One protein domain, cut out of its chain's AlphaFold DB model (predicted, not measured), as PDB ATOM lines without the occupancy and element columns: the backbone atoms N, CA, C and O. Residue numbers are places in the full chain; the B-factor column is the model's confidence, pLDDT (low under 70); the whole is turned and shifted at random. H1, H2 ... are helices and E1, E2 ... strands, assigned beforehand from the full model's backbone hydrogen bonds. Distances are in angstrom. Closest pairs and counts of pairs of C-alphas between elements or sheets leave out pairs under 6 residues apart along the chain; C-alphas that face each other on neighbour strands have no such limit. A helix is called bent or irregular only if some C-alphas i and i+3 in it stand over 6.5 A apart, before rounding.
ATOM      1  N   ILE A  37       4.100  32.863 -44.030       89.44
ATOM      2  CA  ILE A  37       5.207  32.374 -43.196       89.44
ATOM      3  C   ILE A  37       6.049  31.404 -44.022       89.44
ATOM      4  O   ILE A  37       5.517  30.487 -44.652       89.44
ATOM      5  N   HIS A  38       7.364  31.582 -43.974       86.75
ATOM      6  CA  HIS A  38       8.343  30.758 -44.665       86.75
ATOM      7  C   HIS A  38       9.352  30.183 -43.676       86.75
ATOM      8  O   HIS A  38       9.736  30.833 -42.703       86.75
ATOM      9  N   PHE A  39       9.820  28.975 -43.973       87.69
ATOM     10  CA  PHE A  39      10.830  28.286 -43.184       87.69
ATOM     11  C   PHE A  39      12.078  28.071 -44.032       87.69
ATOM     12  O   PHE A  39      12.035  27.338 -45.024       87.69
ATOM     13  N   ASN A  40      13.192  28.684 -43.640       87.88
ATOM     14  CA  ASN A  40      14.497  28.402 -44.230       87.88
ATOM     15  C   ASN A  40      15.256  27.424 -43.328       87.88
ATOM     16  O   ASN A  40      15.237  27.562 -42.108       87.88
ATOM     17  N   LEU A  41      15.883  26.411 -43.924       86.88
ATOM     18  CA  LEU A  41      16.622  25.397 -43.188       86.88
ATOM     19  C   LEU A  41      18.100  25.463 -43.546       86.88
ATOM     20  O   LEU A  41      18.450  25.386 -44.723       86.88
ATOM     21  N   ALA A  42      18.947  25.460 -42.524       88.69
ATOM     22  CA  ALA A  42      20.374  25.230 -42.673       88.69
ATOM     23  C   ALA A  42      20.828  24.046 -41.804       88.69
ATOM     24  O   ALA A  42      20.232  23.746 -40.770       88.69
ATOM     25  N   LEU A  43      21.875  23.347 -42.246       88.31
ATOM     26  CA  LEU A  43      22.439  22.182 -41.565       88.31
ATOM     27  C   LEU A  43      23.950  22.363 -41.428       88.31
ATOM     28  O   LEU A  43      24.645  22.575 -42.420       88.31
ATOM     29  N   SER A  44      24.442  22.221 -40.204       90.69
ATOM     30  CA  SER A  44      25.858  22.078 -39.883       90.69
ATOM     31  C   SER A  44      26.154  20.607 -39.577       90.69
ATOM     32  O   SER A  44      25.420  19.975 -38.819       90.69
ATOM     33  N   THR A  45      27.203  20.044 -40.175       89.88
ATOM     34  CA  THR A  45      27.695  18.680 -39.913       89.88
ATOM     35  C   THR A  45      29.007  18.738 -39.138       89.88
ATOM     36  O   THR A  45      29.740  19.712 -39.252       89.88
ATOM     37  N   GLY A  46      29.315  17.700 -38.365       91.12
ATOM     38  CA  GLY A  46      30.539  17.614 -37.557       91.12
ATOM     39  C   GLY A  46      31.193  16.242 -37.612       91.12
ATOM     40  O   GLY A  46      31.860  15.845 -36.669       91.12
ATOM     41  N   VAL A  47      30.963  15.503 -38.692       91.50
ATOM     42  CA  VAL A  47      31.612  14.214 -38.929       91.50
ATOM     43  C   VAL A  47      32.288  14.188 -40.286       91.50
ATOM     44  O   VAL A  47      31.780  14.773 -41.250       91.50
ATOM     45  N   ILE A 163      35.785  20.122 -39.299       94.12
ATOM     46  CA  ILE A 163      34.612  20.072 -40.181       94.12
ATOM     47  C   ILE A 163      33.377  20.648 -39.486       94.12
ATOM     48  O   ILE A 163      32.620  21.389 -40.114       94.12
ATOM     49  N   GLY A 164      33.214  20.386 -38.186       93.56
ATOM     50  CA  GLY A 164      32.186  20.986 -37.340       93.56
ATOM     51  C   GLY A 164      32.168  22.513 -37.411       93.56
ATOM     52  O   GLY A 164      31.132  23.106 -37.735       93.56
ATOM     53  N   LEU A 165      33.312  23.150 -37.150       95.25
ATOM     54  CA  LEU A 165      33.471  24.604 -37.211       95.25
ATOM     55  C   LEU A 165      33.274  25.136 -38.631       95.25
ATOM     56  O   LEU A 165      32.504  26.075 -38.825       95.25
ATOM     57  N   MET A 166      33.920  24.530 -39.629       95.25
ATOM     58  CA  MET A 166      33.795  24.945 -41.028       95.25
ATOM     59  C   MET A 166      32.340  24.905 -41.502       95.25
ATOM     60  O   MET A 166      31.844  25.859 -42.099       95.25
ATOM     61  N   SER A 167      31.629  23.815 -41.206       93.75
ATOM     62  CA  SER A 167      30.231  23.658 -41.592       93.75
ATOM     63  C   SER A 167      29.322  24.632 -40.846       93.75
ATOM     64  O   SER A 167      28.358  25.119 -41.431       93.75
ATOM     65  N   ARG A 168      29.607  24.939 -39.572       94.44
ATOM     66  CA  ARG A 168      28.896  25.976 -38.807       94.44
ATOM     67  C   ARG A 168      29.109  27.360 -39.419       94.44
ATOM     68  O   ARG A 168      28.138  28.084 -39.598       94.44
ATOM     69  N   ASN A 169      30.339  27.706 -39.791       96.00
ATOM     70  CA  ASN A 169      30.651  28.993 -40.418       96.00
ATOM     71  C   ASN A 169      29.949  29.147 -41.774       96.00
ATOM     72  O   ASN A 169      29.368  30.189 -42.044       96.00
ATOM     73  N   ALA A 170      29.875  28.077 -42.570       94.62
ATOM     74  CA  ALA A 170      29.084  28.089 -43.800       94.62
ATOM     75  C   ALA A 170      27.588  28.352 -43.535       94.62
ATOM     76  O   ALA A 170      26.937  29.057 -44.302       94.62
ATOM     77  N   VAL A 171      27.024  27.815 -42.443       93.75
ATOM     78  CA  VAL A 171      25.658  28.166 -42.022       93.75
ATOM     79  C   VAL A 171      25.572  29.642 -41.649       93.75
ATOM     80  O   VAL A 171      24.669  30.321 -42.123       93.75
ATOM     81  N   PHE A 172      26.506  30.150 -40.849       96.38
ATOM     82  CA  PHE A 172      26.549  31.557 -40.460       96.38
ATOM     83  C   PHE A 172      26.576  32.498 -41.677       96.38
ATOM     84  O   PHE A 172      25.778  33.431 -41.736       96.38
ATOM     85  N   ASP A 173      27.406  32.212 -42.680       95.44
ATOM     86  CA  ASP A 173      27.475  33.005 -43.912       95.44
ATOM     87  C   ASP A 173      26.175  32.913 -44.730       95.44
ATOM     88  O   ASP A 173      25.701  33.911 -45.272       95.44
ATOM     89  N   ASN A 174      25.534  31.739 -44.766       92.12
ATOM     90  CA  ASN A 174      24.226  31.577 -45.407       92.12
ATOM     91  C   ASN A 174      23.126  32.378 -44.692       92.12
ATOM     92  O   ASN A 174      22.263  32.954 -45.355       92.12
ATOM     93  N   LEU A 175      23.143  32.426 -43.356       93.81
ATOM     94  CA  LEU A 175      22.205  33.227 -42.565       93.81
ATOM     95  C   LEU A 175      22.437  34.727 -42.778       93.81
ATOM     96  O   LEU A 175      21.468  35.472 -42.922       93.81
ATOM     97  N   ARG A 176      23.699  35.156 -42.885       94.00
ATOM     98  CA  ARG A 176      24.057  36.530 -43.253       94.00
ATOM     99  C   ARG A 176      23.492  36.906 -44.616       94.00
ATOM    100  O   ARG A 176      22.772  37.893 -44.731       94.00
ATOM    101  N   ALA A 177      23.750  36.080 -45.627       90.88
ATOM    102  CA  ALA A 177      23.244  36.302 -46.978       90.88
ATOM    103  C   ALA A 177      21.706  36.305 -47.027       90.88
ATOM    104  O   ALA A 177      21.112  37.063 -47.790       90.88
ATOM    105  N   LEU A 178      21.044  35.476 -46.209       88.50
ATOM    106  CA  LEU A 178      19.588  35.478 -46.068       88.50
ATOM    107  C   LEU A 178      19.088  36.813 -45.501       88.50
ATOM    108  O   LEU A 178      18.118  37.362 -46.020       88.50
ATOM    109  N   ASN A 179      19.758  37.345 -44.478       86.94
ATOM    110  CA  ASN A 179      19.425  38.638 -43.886       86.94
ATOM    111  C   ASN A 179      19.592  39.786 -44.899       86.94
ATOM    112  O   ASN A 179      18.695  40.605 -45.068       86.94
ATOM    113  N   GLU A 180      20.703  39.794 -45.639       87.00
ATOM    114  CA  GLU A 180      21.004  40.811 -46.656       87.00
ATOM    115  C   GLU A 180      20.030  40.769 -47.845       87.00
ATOM    116  O   GLU A 180      19.566  41.811 -48.309       87.00
ATOM    117  N   LYS A 181      19.683  39.570 -48.336       79.50
ATOM    118  CA  LYS A 181      18.760  39.394 -49.474       79.50
ATOM    119  C   LYS A 181      17.314  39.754 -49.141       79.50
ATOM    120  O   LYS A 181      16.563  40.122 -50.045       79.50
ATOM    121  N   ASN A 182      16.901  39.598 -47.885       69.81
ATOM    122  CA  ASN A 182      15.499  39.731 -47.503       69.81
ATOM    123  C   ASN A 182      14.982  41.182 -47.565       69.81
ATOM    124  O   ASN A 182      13.796  41.365 -47.854       69.81
ATOM    125  N   GLY A 183      15.843  42.197 -47.393       61.44
ATOM    126  CA  GLY A 183      15.441  43.615 -47.396       61.44
ATOM    127  C   GLY A 183      14.186  43.885 -46.546       61.44
ATOM    128  O   GLY A 183      13.874  43.127 -45.632       61.44
ATOM    129  N   ASP A 184      13.394  44.904 -46.897       63.72
ATOM    130  CA  ASP A 184      12.103  45.191 -46.233       63.72
ATOM    131  C   ASP A 184      10.975  44.191 -46.589       63.72
ATOM    132  O   ASP A 184       9.821  44.382 -46.205       63.72
ATOM    133  N   LYS A 185      11.255  43.136 -47.372       78.81
ATOM    134  CA  LYS A 185      10.215  42.240 -47.914       78.81
ATOM    135  C   LYS A 185       9.870  41.087 -46.980       78.81
ATOM    136  O   LYS A 185       8.700  40.719 -46.903       78.81
ATOM    137  N   ASN A 186      10.867  40.528 -46.294       84.38
ATOM    138  CA  ASN A 186      10.697  39.366 -45.426       84.38
ATOM    139  C   ASN A 186      11.241  39.674 -44.031       84.38
ATOM    140  O   ASN A 186      12.413  40.000 -43.868       84.38
ATOM    141  N   ILE A 187      10.401  39.502 -43.016       90.31
ATOM    142  CA  ILE A 187      10.738  39.755 -41.619       90.31
ATOM    143  C   ILE A 187      11.127  38.431 -40.970       90.31
ATOM    144  O   ILE A 187      10.296  37.531 -40.847       90.31
ATOM    145  N   VAL A 188      12.376  38.306 -40.530       93.38
ATOM    146  CA  VAL A 188      12.795  37.190 -39.673       93.38
ATOM    147  C   VAL A 188      12.275  37.455 -38.265       93.38
ATOM    148  O   VAL A 188      12.638  38.458 -37.656       93.38
ATOM    149  N   PHE A 189      11.410  36.581 -37.750       93.81
ATOM    150  CA  PHE A 189      10.738  36.806 -36.462       93.81
ATOM    151  C   PHE A 189      10.927  35.668 -35.454       93.81
ATOM    152  O   PHE A 189      10.500  35.789 -34.307       93.81
ATOM    153  N   GLY A 190      11.593  34.580 -35.844       95.94
ATOM    154  CA  GLY A 190      11.959  33.516 -34.918       95.94
ATOM    155  C   GLY A 190      12.959  32.529 -35.504       95.94
ATOM    156  O   GLY A 190      13.132  32.437 -36.721       95.94
ATOM    157  N   GLY A 191      13.601  31.765 -34.627       95.56
ATOM    158  CA  GLY A 191      14.468  30.657 -35.004       95.56
ATOM    159  C   GLY A 191      14.329  29.457 -34.073       95.56
ATOM    160  O   GLY A 191      14.118  29.616 -32.869       95.56
ATOM    161  N   LEU A 192      14.480  28.256 -34.631       94.31
ATOM    162  CA  LEU A 192      14.680  27.021 -33.870       94.31
ATOM    163  C   LEU A 192      16.047  26.420 -34.197       94.31
ATOM    164  O   LEU A 192      16.417  26.334 -35.368       94.31
ATOM    165  N   VAL A 193      16.775  25.977 -33.175       92.62
ATOM    166  CA  VAL A 193      18.069  25.301 -33.317       92.62
ATOM    167  C   VAL A 193      18.034  23.955 -32.609       92.62
ATOM    168  O   VAL A 193      17.666  23.855 -31.442       92.62
ATOM    169  N   PHE A 194      18.430  22.905 -33.316       90.62
ATOM    170  CA  PHE A 194      18.488  21.557 -32.773       90.62
ATOM    171  C   PHE A 194      19.893  20.995 -32.933       90.62
ATOM    172  O   PHE A 194      20.344  20.728 -34.050       90.62
ATOM    173  N   THR A 195      20.579  20.806 -31.814       90.44
ATOM    174  CA  THR A 195      22.000  20.456 -31.790       90.44
ATOM    175  C   THR A 195      22.179  19.045 -31.256       90.44
ATOM    176  O   THR A 195      21.623  18.703 -30.221       90.44
ATOM    177  N   CYS A 196      22.957  18.201 -31.930       90.19
ATOM    178  CA  CYS A 196      23.314  16.888 -31.395       90.19
ATOM    179  C   CYS A 196      24.040  17.048 -30.049       90.19
ATOM    180  O   CYS A 196      24.938  17.882 -29.942       90.19
ATOM    181  N   TYR A 197      23.688  16.241 -29.045       87.88
ATOM    182  CA  TYR A 197      24.309  16.297 -27.712       87.88
ATOM    183  C   TYR A 197      25.825  16.045 -27.722       87.88
ATOM    184  O   TYR A 197      26.506  16.461 -26.795       87.88
ATOM    185  N   GLY A 198      26.352  15.386 -28.763       88.44
ATOM    186  CA  GLY A 198      27.794  15.215 -28.954       88.44
ATOM    187  C   GLY A 198      28.522  16.513 -29.325       88.44
ATOM    188  O   GLY A 198      29.743  16.569 -29.235       88.44
ATOM    189  N   ARG A 199      27.804  17.571 -29.739       90.56
ATOM    190  CA  ARG A 199      28.388  18.900 -29.985       90.56
ATOM    191  C   ARG A 199      28.416  19.748 -28.711       90.56
ATOM    192  O   ARG A 199      28.062  19.308 -27.626       90.56
ATOM    193  N   GLY A 200      28.796  21.013 -28.875       88.38
ATOM    194  CA  GLY A 200      28.928  21.980 -27.794       88.38
ATOM    195  C   GLY A 200      30.393  22.253 -27.497       88.38
ATOM    196  O   GLY A 200      31.251  22.053 -28.355       88.38
ATOM    197  N   GLU A 201      30.670  22.722 -26.288       90.88
ATOM    198  CA  GLU A 201      32.000  23.191 -25.894       90.88
ATOM    199  C   GLU A 201      33.068  22.093 -25.950       90.88
ATOM    200  O   GLU A 201      34.156  22.337 -26.459       90.88
ATOM    201  N   SER A 202      32.747  20.868 -25.527       89.50
ATOM    202  CA  SER A 202      33.678  19.733 -25.580       89.50
ATOM    203  C   SER A 202      34.111  19.371 -27.002       89.50
ATOM    204  O   SER A 202      35.223  18.893 -27.202       89.50
ATOM    205  N   PHE A 203      33.244  19.605 -27.990       92.38
ATOM    206  CA  PHE A 203      33.501  19.267 -29.386       92.38
ATOM    207  C   PHE A 203      34.041  20.446 -30.197       92.38
ATOM    208  O   PHE A 203      34.936  20.271 -31.011       92.38
ATOM    209  N   LEU A 204      33.500  21.650 -29.999       92.00
ATOM    210  CA  LEU A 204      33.804  22.843 -30.803       92.00
ATOM    211  C   LEU A 204      34.719  23.838 -30.070       92.00
ATOM    212  O   LEU A 204      35.039  24.892 -30.614       92.00
ATOM    213  N   GLY A 205      35.119  23.532 -28.835       90.38
ATOM    214  CA  GLY A 205      36.023  24.339 -28.013       90.38
ATOM    215  C   GLY A 205      35.408  25.608 -27.422       90.38
ATOM    216  O   GLY A 205      36.113  26.351 -26.743       90.38
ATOM    217  N   GLN A 206      34.129  25.896 -27.694       89.56
ATOM    218  CA  GLN A 206      33.438  27.093 -27.206       89.56
ATOM    219  C   GLN A 206      31.960  26.820 -26.888       89.56
ATOM    220  O   GLN A 206      31.284  26.111 -27.646       89.56
ATOM    221  N   PRO A 207      31.416  27.410 -25.809       89.94
ATOM    222  CA  PRO A 207      30.001  27.299 -25.488       89.94
ATOM    223  C   PRO A 207      29.143  28.098 -26.479       89.94
ATOM    224  O   PRO A 207      29.576  29.103 -27.038       89.94
ATOM    225  N   ASN A 208      27.889  27.676 -26.666       89.56
ATOM    226  CA  ASN A 208      26.853  28.387 -27.438       89.56
ATOM    227  C   ASN A 208      27.174  28.690 -28.916       89.56
ATOM    228  O   ASN A 208      26.413  29.407 -29.561       89.56
ATOM    229  N   ILE A 209      28.243  28.119 -29.470       91.25
ATOM    230  CA  ILE A 209      28.742  28.410 -30.821       91.25
ATOM    231  C   ILE A 209      27.710  28.160 -31.936       91.25
ATOM    232  O   ILE A 209      27.689  28.861 -32.945       91.25
ATOM    233  N   ASP A 210      26.827  27.174 -31.753       93.69
ATOM    234  CA  ASP A 210      25.738  26.909 -32.693       93.69
ATOM    235  C   ASP A 210      24.637  27.972 -32.590       93.69
ATOM    236  O   ASP A 210      24.247  28.564 -33.590       93.69
ATOM    237  N   GLY A 211      24.176  28.292 -31.379       94.62
ATOM    238  CA  GLY A 211      23.166  29.338 -31.183       94.62
ATOM    239  C   GLY A 211      23.651  30.722 -31.627       94.62
ATOM    240  O   GLY A 211      22.880  31.495 -32.201       94.62
ATOM    241  N   SER A 212      24.941  31.015 -31.432       94.81
ATOM    242  CA  SER A 212      25.554  32.285 -31.831       94.81
ATOM    243  C   SER A 212      25.467  32.507 -33.341       94.81
ATOM    244  O   SER A 212      25.234  33.633 -33.776       94.81
ATOM    245  N   ALA A 213      25.506  31.430 -34.139       95.00
ATOM    246  CA  ALA A 213      25.400  31.524 -35.589       95.00
ATOM    247  C   ALA A 213      24.115  32.235 -36.047       95.00
ATOM    248  O   ALA A 213      24.120  32.974 -37.031       95.00
ATOM    249  N   PHE A 214      23.014  32.006 -35.327       96.69
ATOM    250  CA  PHE A 214      21.728  32.646 -35.582       96.69
ATOM    251  C   PHE A 214      21.638  34.020 -34.911       96.69
ATOM    252  O   PHE A 214      21.294  34.999 -35.570       96.69
ATOM    253  N   LEU A 215      21.960  34.103 -33.616       96.50
ATOM    254  CA  LEU A 215      21.774  35.319 -32.811       96.50
ATOM    255  C   LEU A 215      22.606  36.507 -33.310       96.50
ATOM    256  O   LEU A 215      22.159  37.647 -33.220       96.50
ATOM    257  N   GLU A 216      23.798  36.246 -33.844       96.06
ATOM    258  CA  GLU A 216      24.668  37.279 -34.410       96.06
ATOM    259  C   GLU A 216      24.152  37.805 -35.761       96.06
ATOM    260  O   GLU A 216      24.356  38.974 -36.078       96.06
ATOM    261  N   ASN A 217      23.460  36.970 -36.547       95.69
ATOM    262  CA  ASN A 217      22.870  37.378 -37.826       95.69
ATOM    263  C   ASN A 217      21.489  38.030 -37.670       95.69
ATOM    264  O   ASN A 217      21.112  38.853 -38.502       95.69
ATOM    265  N   PHE A 218      20.747  37.692 -36.609       95.00
ATOM    266  CA  PHE A 218      19.399  38.201 -36.332       95.00
ATOM    267  C   PHE A 218      19.288  38.738 -34.895       95.00
ATOM    268  O   PHE A 218      18.609  38.141 -34.050       95.00
ATOM    269  N   PRO A 219      19.958  39.859 -34.579       95.00
ATOM    270  CA  PRO A 219      19.948  40.412 -33.232       95.00
ATOM    271  C   PRO A 219      18.526  40.785 -32.791       95.00
ATOM    272  O   PRO A 219      17.786  41.449 -33.512       95.00
ATOM    273  N   GLY A 220      18.145  40.358 -31.585       94.81
ATOM    274  CA  GLY A 220      16.822  40.619 -31.000       94.81
ATOM    275  C   GLY A 220      15.712  39.660 -31.443       94.81
ATOM    276  O   GLY A 220      14.628  39.692 -30.864       94.81
ATOM    277  N   VAL A 221      15.972  38.774 -32.409       96.56
ATOM    278  CA  VAL A 221      15.016  37.735 -32.810       96.56
ATOM    279  C   VAL A 221      15.045  36.583 -31.797       96.56
ATOM    280  O   VAL A 221      16.128  36.096 -31.459       96.56
ATOM    281  N   PRO A 222      13.883  36.108 -31.305       97.19
ATOM    282  CA  PRO A 222      13.841  34.996 -30.367       97.19
ATOM    283  C   PRO A 222      14.358  33.705 -31.010       97.19
ATOM    284  O   PRO A 222      13.933  33.308 -32.098       97.19
ATOM    285  N   LEU A 223      15.245  33.025 -30.287       96.50
ATOM    286  CA  LEU A 223      15.785  31.720 -30.642       96.50
ATOM    287  C   LEU A 223      15.424  30.715 -29.549       96.50
ATOM    288  O   LEU A 223      15.652  30.970 -28.368       96.50
ATOM    289  N   SER A 224      14.886  29.567 -29.948       94.56
ATOM    290  CA  SER A 224      14.643  28.428 -29.059       94.56
ATOM    291  C   SER A 224      15.283  27.167 -29.631       94.56
ATOM    292  O   SER A 224      15.718  27.146 -30.783       94.56
ATOM    293  N   GLY A 225      15.383  26.111 -28.834       89.38
ATOM    294  CA  GLY A 225      16.067  24.903 -29.260       89.38
ATOM    295  C   GLY A 225      16.229  23.860 -28.174       89.38
ATOM    296  O   GLY A 225      15.949  24.113 -27.004       89.38
ATOM    297  N   VAL A 226      16.704  22.684 -28.577       87.56
ATOM    298  CA  VAL A 226      17.033  21.579 -27.670       87.56
ATOM    299  C   VAL A 226      18.273  20.829 -28.149       87.56
ATOM    300  O   VAL A 226      18.537  20.726 -29.353       87.56
ATOM    301  N   PHE A 227      19.015  20.262 -27.198       86.50
ATOM    302  CA  PHE A 227      19.998  19.234 -27.515       86.50
ATOM    303  C   PHE A 227      19.286  17.912 -27.808       86.50
ATOM    304  O   PHE A 227      18.355  17.529 -27.103       86.50
ATOM    305  N   CYS A 228      19.710  17.230 -28.866       80.69
ATOM    306  CA  CYS A 228      19.054  16.047 -29.404       80.69
ATOM    307  C   CYS A 228      19.976  14.826 -29.333       80.69
ATOM    308  O   CYS A 228      21.147  14.909 -29.708       80.69
ATOM    309  N   CYS A 229      19.415  13.683 -28.936       73.44
ATOM    310  CA  CYS A 229      20.065  12.366 -28.925       73.44
ATOM    311  C   CYS A 229      19.503  11.444 -30.016       73.44
ATOM    312  O   CYS A 229      19.215  10.280 -29.759       73.44
ATOM    313  N   GLY A 230      19.278  11.968 -31.223       62.66
ATOM    314  CA  GLY A 230      18.653  11.189 -32.286       62.66
ATOM    315  C   GLY A 230      18.460  11.945 -33.594       62.66
ATOM    316  O   GLY A 230      18.896  13.088 -33.759       62.66
ATOM    317  N   GLU A 231      17.805  11.270 -34.535       59.22
ATOM    318  CA  GLU A 231      17.656  11.731 -35.909       59.22
ATOM    319  C   GLU A 231      16.592  12.832 -36.064       59.22
ATOM    320  O   GLU A 231      15.436  12.667 -35.686       59.22
ATOM    321  N   ILE A 232      16.964  13.950 -36.694       61.31
ATOM    322  CA  ILE A 232      16.047  15.026 -37.105       61.31
ATOM    323  C   ILE A 232      15.759  14.917 -38.601       61.31
ATOM    324  O   ILE A 232      16.427  15.504 -39.458       61.31
ATOM    325  N   GLY A 233      14.727  14.149 -38.924       55.19
ATOM    326  CA  GLY A 233      14.264  13.991 -40.292       55.19
ATOM    327  C   GLY A 233      13.589  15.252 -40.843       55.19
ATOM    328  O   GLY A 233      12.791  15.909 -40.185       55.19
ATOM    329  N   ARG A 234      13.826  15.532 -42.124       53.94
ATOM    330  CA  ARG A 234      12.945  16.349 -42.968       53.94
ATOM    331  C   ARG A 234      12.102  15.450 -43.852       53.94
ATOM    332  O   ARG A 234      12.629  14.648 -44.626       53.94
ATOM    333  N   SER A 235      10.791  15.653 -43.808       43.84
ATOM    334  CA  SER A 235       9.941  15.300 -44.940       43.84
ATOM    335  C   SER A 235      10.211  16.317 -46.047       43.84
ATOM    336  O   SER A 235      10.223  17.524 -45.810       43.84
ATOM    337  N   SER A 236      10.521  15.845 -47.251       41.72
ATOM    338  CA  SER A 236      10.804  16.706 -48.394       41.72
ATOM    339  C   SER A 236       9.509  17.320 -48.930       41.72
ATOM    340  O   SER A 236       9.023  16.886 -49.970       41.72
ATOM    341  N   SER A 237       8.940  18.317 -48.256       33.56
ATOM    342  CA  SER A 237       8.018  19.235 -48.923       33.56
ATOM    343  C   SER A 237       8.855  20.247 -49.707       33.56
ATOM    344  O   SER A 237       9.685  20.969 -49.155       33.56
ATOM    345  N   SER A 238       8.689  20.202 -51.021       38.16
ATOM    346  CA  SER A 238       9.254  21.097 -52.025       38.16
ATOM    347  C   SER A 238       9.193  22.571 -51.626       38.16
ATOM    348  O   SER A 238       8.104  23.119 -51.547       38.16
ATOM    349  N   PHE A 239      10.353  23.210 -51.488       34.44
ATOM    350  CA  PHE A 239      10.536  24.636 -51.771       34.44
ATOM    351  C   PHE A 239      11.963  24.826 -52.277       34.44
ATOM    352  O   PHE A 239      12.896  25.071 -51.520       34.44
ATOM    353  N   CYS A 252      19.142  14.768 -47.113       37.44
ATOM    354  CA  CYS A 252      19.044  15.201 -45.733       37.44
ATOM    355  C   CYS A 252      19.209  13.963 -44.867       37.44
ATOM    356  O   CYS A 252      18.802  12.881 -45.295       37.44
ATOM    357  N   PHE A 253      19.788  14.206 -43.687       49.47
ATOM    358  CA  PHE A 253      19.980  13.340 -42.514       49.47
ATOM    359  C   PHE A 253      21.468  13.115 -42.245       49.47
ATOM    360  O   PHE A 253      22.060  12.199 -42.791       49.47
ATOM    361  N   ASN A 254      22.063  14.000 -41.435       51.88
ATOM    362  CA  ASN A 254      23.261  13.703 -40.648       51.88
ATOM    363  C   ASN A 254      22.882  13.932 -39.186       51.88
ATOM    364  O   ASN A 254      22.340  14.992 -38.876       51.88
ATOM    365  N   HIS A 255      23.092  12.925 -38.336       68.12
ATOM    366  CA  HIS A 255      22.441  12.807 -37.020       68.12
ATOM    367  C   HIS A 255      23.385  12.475 -35.874       68.12
ATOM    368  O   HIS A 255      22.969  12.083 -34.788       68.12
ATOM    369  N   ILE A 256      24.663  12.700 -36.123       82.38
ATOM    370  CA  ILE A 256      25.724  12.654 -35.138       82.38
ATOM    371  C   ILE A 256      26.566  13.906 -35.364       82.38
ATOM    372  O   ILE A 256      26.824  14.293 -36.507       82.38
ATOM    373  N   TYR A 257      26.898  14.606 -34.284       90.19
ATOM    374  CA  TYR A 257      27.671  15.849 -34.322       90.19
ATOM    375  C   TYR A 257      27.127  16.917 -35.297       90.19
ATOM    376  O   TYR A 257      27.876  17.745 -35.813       90.19
ATOM    377  N   SER A 258      25.813  16.936 -35.538       89.88
ATOM    378  CA  SER A 258      25.125  17.875 -36.434       89.88
ATOM    379  C   SER A 258      24.339  18.955 -35.686       89.88
ATOM    380  O   SER A 258      23.935  18.751 -34.543       89.88
ATOM    381  N   CYS A 259      24.045  20.069 -36.352       90.81
ATOM    382  CA  CYS A 259      23.133  21.102 -35.868       90.81
ATOM    383  C   CYS A 259      22.191  21.561 -36.988       90.81
ATOM    384  O   CYS A 259      22.636  21.862 -38.097       90.81
ATOM    385  N   VAL A 260      20.890  21.595 -36.706       90.75
ATOM    386  CA  VAL A 260      19.838  22.018 -37.635       90.75
ATOM    387  C   VAL A 260      19.303  23.377 -37.211       90.75
ATOM    388  O   VAL A 260      18.911  23.558 -36.062       90.75
ATOM    389  N   TYR A 261      19.216  24.291 -38.167       91.75
ATOM    390  CA  TYR A 261      18.674  25.630 -37.998       91.75
ATOM    391  C   TYR A 261      17.382  25.738 -38.795       91.75
ATOM    392  O   TYR A 261      17.355  25.394 -39.979       91.75
ATOM    393  N   LEU A 262      16.330  26.245 -38.164       92.62
ATOM    394  CA  LEU A 262      15.075  26.603 -38.805       92.62
ATOM    395  C   LEU A 262      14.827  28.095 -38.597       92.62
ATOM    396  O   LEU A 262      14.474  28.518 -37.500       92.62
ATOM    397  N   VAL A 263      15.002  28.886 -39.649       92.88
ATOM    398  CA  VAL A 263      14.699  30.320 -39.655       92.88
ATOM    399  C   VAL A 263      13.238  30.503 -40.037       92.88
ATOM    400  O   VAL A 263      12.803  29.997 -41.076       92.88
ATOM    401  N   ILE A 264      12.493  31.234 -39.216       93.81
ATOM    402  CA  ILE A 264      11.074  31.512 -39.418       93.81
ATOM    403  C   ILE A 264      10.929  32.957 -39.893       93.81
ATOM    404  O   ILE A 264      11.335  33.905 -39.213       93.81
ATOM    405  N   MET A 265      10.364  33.115 -41.085       92.00
ATOM    406  CA  MET A 265      10.242  34.393 -41.781       92.00
ATOM    407  C   MET A 265       8.784  34.684 -42.109       92.00
ATOM    408  O   MET A 265       8.008  33.757 -42.324       92.00
ATOM    409  N   TYR A 266       8.421  35.958 -42.191       90.94
ATOM    410  CA  TYR A 266       7.097  36.420 -42.583       90.94
ATOM    411  C   TYR A 266       7.190  37.434 -43.722       90.94
ATOM    412  O   TYR A 266       7.890  38.436 -43.607       90.94
ATOM    413  N   THR A 267       6.450  37.193 -44.796       90.12
ATOM    414  CA  THR A 267       6.290  38.102 -45.932       90.12
ATOM    415  C   THR A 267       4.938  38.794 -45.802       90.12
ATOM    416  O   THR A 267       3.915  38.122 -45.964       90.12
ATOM    417  N   PRO A 268       4.867  40.105 -45.515       88.12
ATOM    418  CA  PRO A 268       3.597  40.822 -45.466       88.12
ATOM    419  C   PRO A 268       2.848  40.749 -46.803       88.12
ATOM    420  O   PRO A 268       3.453  40.665 -47.874       88.12
TER     421      PRO A 268
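What this domain is: This is residues 37 to 47, 163 to 239 and 252 to 268 of the 272 residues of the protein "F-box/LRR protein" of Thalictrum thalictroides (UniProt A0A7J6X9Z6). A twisted sheet of four strands forms one layer, and the long helix H1 and the short helix H3 lie side by side over one face as the second of two layers. Tiny H2 is off the sheet, near H1. The printed part has 105 residues with named elements in the order E1 H1 E2 H2 H3 E3 E4; the sheet, E1 E4 E2 E3, is mixed, as is the class, helices and strands. It is compact, with a radius of gyration of the C-alphas of 13.4 A and spans of 40 by 29 by 21 A.

Where its parts are: E1, residues 37 to 44, begins at C-alpha 37 (5.207, 32.374, -43.196) and is 23.3 A long. E4, residues 259 to 267, spans 26.0 A and ends at C-alpha 267 (6.290, 38.102, -45.932). E2 is residues 187 to 196, 28.0 A; E3 is 223 to 228, 16.1 A. H1, residues 163 to 185, 33.9 A, has a kink of 27 degrees near residue 179 and is irregular, C-alphas 181 and 184 being 9.4 A apart. H2 is residues 201 to 204, 5.2 A; H3 is 209 to 215, 10.0 A.

How they stand to each other: E4 is antiparallel to E1 (N 40 and O 263, 2.9 A) and to E2 (N 192 and O 262, 2.9 A). E2 and E3 are parallel (N 193 and O 224, 2.9 A); with H2 and H3 between them in the chain they make a strand-helix-strand unit with a right-handed crossover. H1 is on the sheet at a height of 9.0 A, along the strands; H3 is on the same face at 8.7 A. Residues 168 to 175 of H1 alone touch H3, Phe 172 and Ala 213 having the closest C-alphas, 5.0 A, at a shallow tilt of 3 degrees, the same way. H2 is close to H1 but not clearly touching, the closest C-alphas being those of Leu 165 and Leu 204, 6.7 A. O i to N i+4 pairs are within hydrogen-bond range in 16 of 19 cases in H1 and 1 of 3 in H3, where 3 of 4 O i to N i+3 pairs are; H2 is too short for an O i to N i+4 pair.

The domain as a whole: The two farthest C-alphas, of Ser 202 and Pro 268, are 41.8 A apart. Residues 48 to 162 and 240 to 251 are not printed, with C-alpha gaps of 6.7 A and 14.1 A. Of the links printed whole, none is long. Residues 182 to 184, 230 to 239 and 252 to 255 have pLDDT under 70.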